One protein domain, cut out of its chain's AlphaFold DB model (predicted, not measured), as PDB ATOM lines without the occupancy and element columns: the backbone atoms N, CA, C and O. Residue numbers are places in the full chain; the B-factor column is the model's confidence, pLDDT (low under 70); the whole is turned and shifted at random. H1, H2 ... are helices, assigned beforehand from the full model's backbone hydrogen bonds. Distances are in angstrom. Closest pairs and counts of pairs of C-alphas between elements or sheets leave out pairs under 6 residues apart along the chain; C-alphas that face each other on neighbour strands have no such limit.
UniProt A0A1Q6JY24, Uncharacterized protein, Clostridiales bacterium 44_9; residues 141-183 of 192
ATOM      1  N   ASP A 141     -20.637  -6.978 -33.626       82.38
ATOM      2  CA  ASP A 141     -20.621  -6.778 -35.067       82.38
ATOM      3  C   ASP A 141     -19.714  -5.593 -35.402       82.38
ATOM      4  O   ASP A 141     -20.072  -4.425 -35.218       82.38
ATOM      5  N   PHE A 142     -18.531  -5.909 -35.925       78.75
ATOM      6  CA  PHE A 142     -17.547  -4.920 -36.356       78.75
ATOM      7  C   PHE A 142     -18.099  -3.957 -37.416       78.75
ATOM      8  O   PHE A 142     -17.733  -2.780 -37.438       78.75
ATOM      9  N   PHE A 143     -19.002  -4.421 -38.284       83.00
ATOM     10  CA  PHE A 143     -19.564  -3.571 -39.326       83.00
ATOM     11  C   PHE A 143     -20.495  -2.509 -38.753       83.00
ATOM     12  O   PHE A 143     -20.587  -1.432 -39.339       83.00
ATOM     13  N   ASN A 144     -21.148  -2.773 -37.620       85.25
ATOM     14  CA  ASN A 144     -21.941  -1.752 -36.940       85.25
ATOM     15  C   ASN A 144     -21.028  -0.692 -36.328       85.25
ATOM     16  O   ASN A 144     -21.224   0.481 -36.608       85.25
ATOM     17  N   VAL A 145     -19.944  -1.087 -35.649       86.31
ATOM     18  CA  VAL A 145     -18.939  -0.137 -35.129       86.31
ATOM     19  C   VAL A 145     -18.378   0.750 -36.250       86.31
ATOM     20  O   VAL A 145     -18.269   1.966 -36.096       86.31
ATOM     21  N   LEU A 146     -18.066   0.165 -37.411       85.25
ATOM     22  CA  LEU A 146     -17.571   0.915 -38.566       85.25
ATOM     23  C   LEU A 146     -18.629   1.861 -39.155       85.25
ATOM     24  O   LEU A 146     -18.298   2.995 -39.501       85.25
ATOM     25  N   LYS A 147     -19.890   1.435 -39.270       85.50
ATOM     26  CA  LYS A 147     -20.985   2.292 -39.759       85.50
ATOM     27  C   LYS A 147     -21.273   3.435 -38.789       85.50
ATOM     28  O   LYS A 147     -21.326   4.588 -39.207       85.50
ATOM     29  N   ASP A 148     -21.371   3.117 -37.506       89.12
ATOM     30  CA  ASP A 148     -21.726   4.054 -36.442       89.12
ATOM     31  C   ASP A 148     -20.609   5.076 -36.187       89.12
ATOM     32  O   ASP A 148     -20.874   6.195 -35.752       89.12
ATOM     33  N   SER A 149     -19.359   4.748 -36.542       87.31
ATOM     34  CA  SER A 149     -18.226   5.687 -36.481       87.31
ATOM     35  C   SER A 149     -18.365   6.897 -37.411       87.31
ATOM     36  O   SER A 149     -17.621   7.876 -37.280       87.31
ATOM     37  N   GLY A 150     -19.276   6.835 -38.390       86.88
ATOM     38  CA  GLY A 150     -19.420   7.844 -39.440       86.88
ATOM     39  C   GLY A 150     -18.204   7.925 -40.369       86.88
ATOM     40  O   GLY A 150     -18.118   8.826 -41.200       86.88
ATOM     41  N   CYS A 151     -17.240   7.002 -40.254       86.00
ATOM     42  CA  CYS A 151     -16.068   6.961 -41.124       86.00
ATOM     43  C   CYS A 151     -16.447   6.698 -42.585       86.00
ATOM     44  O   CYS A 151     -15.787   7.223 -43.478       86.00
ATOM     45  N   LEU A 152     -17.525   5.947 -42.829       84.56
ATOM     46  CA  LEU A 152     -18.023   5.668 -44.178       84.56
ATOM     47  C   LEU A 152     -18.574   6.925 -44.873       84.56
ATOM     48  O   LEU A 152     -18.409   7.082 -46.081       84.56
ATOM     49  N   ASP A 153     -19.149   7.864 -44.118       86.62
ATOM     50  CA  ASP A 153     -19.674   9.115 -44.676       86.62
ATOM     51  C   ASP A 153     -18.565  10.056 -45.158       86.62
ATOM     52  O   ASP A 153     -18.783  10.859 -46.064       86.62
ATOM     53  N   LEU A 154     -17.366   9.946 -44.576       82.31
ATOM     54  CA  LEU A 154     -16.197  10.737 -44.972       82.31
ATOM     55  C   LEU A 154     -15.637  10.315 -46.336       82.31
ATOM     56  O   LEU A 154     -14.908  11.081 -46.962       82.31
ATOM     57  N   VAL A 155     -15.968   9.106 -46.788       83.38
ATOM     58  CA  VAL A 155     -15.391   8.487 -47.991       83.38
ATOM     59  C   VAL A 155     -16.437   8.191 -49.063       83.38
ATOM     60  O   VAL A 155     -16.097   7.701 -50.135       83.38
ATOM     61  N   LYS A 156     -17.700   8.548 -48.809       82.69
ATOM     62  CA  LYS A 156     -18.850   8.280 -49.687       82.69
ATOM     63  C   LYS A 156     -18.687   8.803 -51.120       82.69
ATOM     64  O   LYS A 156     -19.234   8.217 -52.047       82.69
ATOM     65  N   ASP A 157     -17.940   9.895 -51.293       85.31
ATOM     66  CA  ASP A 157     -17.746  10.560 -52.585       85.31
ATOM     67  C   ASP A 157     -16.529  10.006 -53.353       85.31
ATOM     68  O   ASP A 157     -16.249  10.432 -54.473       85.31
ATOM     69  N   ASN A 158     -15.798   9.045 -52.774       79.62
ATOM     70  CA  ASN A 158     -14.631   8.421 -53.384       79.62
ATOM     71  C   ASN A 158     -14.862   6.919 -53.586       79.62
ATOM     72  O   ASN A 158     -14.640   6.101 -52.697       79.62
ATOM     73  N   SER A 159     -15.255   6.552 -54.807       79.88
ATOM     74  CA  SER A 159     -15.501   5.158 -55.193       79.88
ATOM     75  C   SER A 159     -14.257   4.264 -55.144       79.88
ATOM     76  O   SER A 159     -14.397   3.045 -55.153       79.88
ATOM     77  N   ASN A 160     -13.059   4.854 -55.112       78.94
ATOM     78  CA  ASN A 160     -11.777   4.151 -55.090       78.94
ATOM     79  C   ASN A 160     -11.069   4.301 -53.735       78.94
ATOM     80  O   ASN A 160      -9.847   4.181 -53.666       78.94
ATOM     81  N   PHE A 161     -11.805   4.633 -52.672       77.38
ATOM     82  CA  PHE A 161     -11.226   4.745 -51.340       77.38
ATOM     83  C   PHE A 161     -10.810   3.368 -50.803       77.38
ATOM     84  O   PHE A 161     -11.604   2.427 -50.796       77.38
ATOM     85  N   GLU A 162      -9.579   3.276 -50.306       74.50
ATOM     86  CA  GLU A 162      -9.012   2.084 -49.680       74.50
ATOM     87  C   GLU A 162      -8.446   2.458 -48.306       74.50
ATOM     88  O   GLU A 162      -7.792   3.490 -48.163       74.50
ATOM     89  N   PHE A 163      -8.706   1.625 -47.293       73.12
ATOM     90  CA  PHE A 163      -8.030   1.729 -46.001       73.12
ATOM     91  C   PHE A 163      -6.643   1.088 -46.122       73.12
ATOM     92  O   PHE A 163      -6.490  -0.119 -45.943       73.12
ATOM     93  N   ASP A 164      -5.643   1.905 -46.434       71.94
ATOM     94  CA  ASP A 164      -4.241   1.510 -46.564       71.94
ATOM     95  C   ASP A 164      -3.343   2.201 -45.515       71.94
ATOM     96  O   ASP A 164      -3.799   2.937 -44.636       71.94
ATOM     97  N   SER A 165      -2.029   1.983 -45.601       66.31
ATOM     98  CA  SER A 165      -1.053   2.619 -44.704       66.31
ATOM     99  C   SER A 165      -0.888   4.132 -44.921       66.31
ATOM    100  O   SER A 165      -0.332   4.804 -44.050       66.31
ATOM    101  N   GLY A 166      -1.356   4.674 -46.050       66.31
ATOM    102  CA  GLY A 166      -1.379   6.105 -46.362       66.31
ATOM    103  C   GLY A 166      -2.641   6.823 -45.880       66.31
ATOM    104  O   GLY A 166      -2.717   8.052 -45.941       66.31
ATOM    105  N   THR A 167      -3.623   6.078 -45.377       74.94
ATOM    106  CA  THR A 167      -4.893   6.608 -44.881       74.94
ATOM    107  C   THR A 167      -4.689   7.420 -43.600       74.94
ATOM    108  O   THR A 167      -3.842   7.089 -42.766       74.94
ATOM    109  N   ASP A 168      -5.474   8.492 -43.417       78.00
ATOM    110  CA  ASP A 168      -5.389   9.381 -42.248       78.00
ATOM    111  C   ASP A 168      -5.865   8.694 -40.956       78.00
ATOM    112  O   ASP A 168      -6.947   8.939 -40.413       78.00
ATOM    113  N   SER A 169      -5.018   7.808 -40.445       74.88
ATOM    114  CA  SER A 169      -5.238   7.039 -39.226       74.88
ATOM    115  C   SER A 169      -5.523   7.924 -38.013       74.88
ATOM    116  O   SER A 169      -6.194   7.466 -37.092       74.88
ATOM    117  N   LYS A 170      -5.098   9.196 -38.017       80.56
ATOM    118  CA  LYS A 170      -5.394  10.155 -36.942       80.56
ATOM    119  C   LYS A 170      -6.860  10.584 -36.917       80.56
ATOM    120  O   LYS A 170      -7.332  11.006 -35.866       80.56
ATOM    121  N   THR A 171      -7.570  10.455 -38.033       82.62
ATOM    122  CA  THR A 171      -8.995  10.787 -38.135       82.62
ATOM    123  C   THR A 171      -9.877   9.549 -37.973       82.62
ATOM    124  O   THR A 171     -10.858   9.592 -37.230       82.62
ATOM    125  N   TYR A 172      -9.539   8.435 -38.627       83.50
ATOM    126  CA  TYR A 172     -10.408   7.248 -38.657       83.50
ATOM    127  C   TYR A 172     -10.274   6.355 -37.416       83.50
ATOM    128  O   TYR A 172     -11.282   5.951 -36.835       83.50
ATOM    129  N   VAL A 173      -9.047   6.065 -36.966       83.75
ATOM    130  CA  VAL A 173      -8.818   5.106 -35.869       83.75
ATOM    131  C   VAL A 173      -9.422   5.583 -34.543       83.75
ATOM    132  O   VAL A 173     -10.068   4.765 -33.891       83.75
ATOM    133  N   PRO A 174      -9.298   6.863 -34.132       86.88
ATOM    134  CA  PRO A 174      -9.925   7.329 -32.896       86.88
ATOM    135  C   PRO A 174     -11.450   7.193 -32.909       86.88
ATOM    136  O   PRO A 174     -12.011   6.681 -31.950       86.88
ATOM    137  N   LYS A 175     -12.111   7.550 -34.021       86.62
ATOM    138  CA  LYS A 175     -13.575   7.454 -34.146       86.62
ATOM    139  C   LYS A 175     -14.093   6.024 -34.016       86.62
ATOM    140  O   LYS A 175     -15.124   5.800 -33.394       86.62
ATOM    141  N   ILE A 176     -13.379   5.061 -34.596       86.44
ATOM    142  CA  ILE A 176     -13.712   3.638 -34.459       86.44
ATOM    143  C   ILE A 176     -13.437   3.185 -33.021       86.44
ATOM    144  O   ILE A 176     -14.270   2.522 -32.413       86.44
ATOM    145  N   LYS A 177     -12.292   3.577 -32.448       84.75
ATOM    146  CA  LYS A 177     -11.876   3.169 -31.102       84.75
ATOM    147  C   LYS A 177     -12.810   3.667 -29.999       84.75
ATOM    148  O   LYS A 177     -13.027   2.927 -29.047       84.75
ATOM    149  N   ASP A 178     -13.395   4.852 -30.149       87.06
ATOM    150  CA  ASP A 178     -14.375   5.403 -29.202       87.06
ATOM    151  C   ASP A 178     -15.670   4.575 -29.124       87.06
ATOM    152  O   ASP A 178     -16.369   4.611 -28.113       87.06
ATOM    153  N   LEU A 179     -15.982   3.804 -30.169       86.06
ATOM    154  CA  LEU A 179     -17.170   2.948 -30.247       86.06
ATOM    155  C   LEU A 179     -16.878   1.473 -29.938       86.06
ATOM    156  O   LEU A 179     -17.807   0.680 -29.788       86.06
ATOM    157  N   ILE A 180     -15.602   1.097 -29.817       84.31
ATOM    158  CA  ILE A 180     -15.195  -0.253 -29.431       84.31
ATOM    159  C   ILE A 180     -15.441  -0.436 -27.930       84.31
ATOM    160  O   ILE A 180     -14.804   0.199 -27.086       84.31
ATOM    161  N   GLY A 181     -16.340  -1.358 -27.581       75.88
ATOM    162  CA  GLY A 181     -16.684  -1.634 -26.187       75.88
ATOM    163  C   GLY A 181     -15.491  -2.128 -25.361       75.88
ATOM    164  O   GLY A 181     -14.573  -2.763 -25.875       75.88
ATOM    165  N   VAL A 182     -15.527  -1.903 -24.043       73.25
ATOM    166  CA  VAL A 182     -14.485  -2.373 -23.099       73.25
ATOM    167  C   VAL A 182     -14.312  -3.898 -23.083       73.25
ATOM    168  O   VAL A 182     -13.255  -4.398 -22.716       73.25
ATOM    169  N   ASN A 183     -15.336  -4.632 -23.525       70.94
ATOM    170  CA  ASN A 183     -15.357  -6.092 -23.642       70.94
ATOM    171  C   ASN A 183     -15.107  -6.573 -25.085       70.94
ATOM    172  O   ASN A 183     -15.331  -7.743 -25.394       70.94
TER     173      ASN A 183
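What this domain is: This is residues 141 to 183 of the 192 residues of an uncharacterized protein of Clostridiales bacterium 44_9 (UniProt A0A1Q6JY24). With little regular structure, this is a wide loop, residues 149 to 168, which swings out from a short helix, H1, and folds back to a second, H2, set about perpendicular to the first. Residues 155 to 160 stick out where the loop turns. The printed part has 43 residues, 16 of them in the two named helices, H1 then H2, with no named strand; its class is all helix. It is elongated, 33 by 18 by 13 A, and only just compact, close to loose, with a radius of gyration of the C-alphas of 10.8 A.

How they stand to each other: H1, residues 142 to 148, and H2, residues 169 to 177, are close but not clearly touching; their closest C-alphas, those of Leu 146 and Ile 176, are 6.3 A apart. Their lines are about perpendicular, at 74 degrees. Every O i to N i+4 pair is within hydrogen-bond range in H1, and 3 of 5 in H2.

Where its parts are: H1 begins at C-alpha 142 (-17.547, -4.920, -36.356) and is 9.9 A long. H2 is 11.2 A long and ends at C-alpha 177 (-11.876, 3.169, -31.102).

The domain as a whole: The C-alphas of Ser 159 and Asn 183, the two farthest apart, are 33.5 A apart. The printed part has no cut, and H1 to H2 is a long link. Residues 165 to 166 have pLDDT under 70.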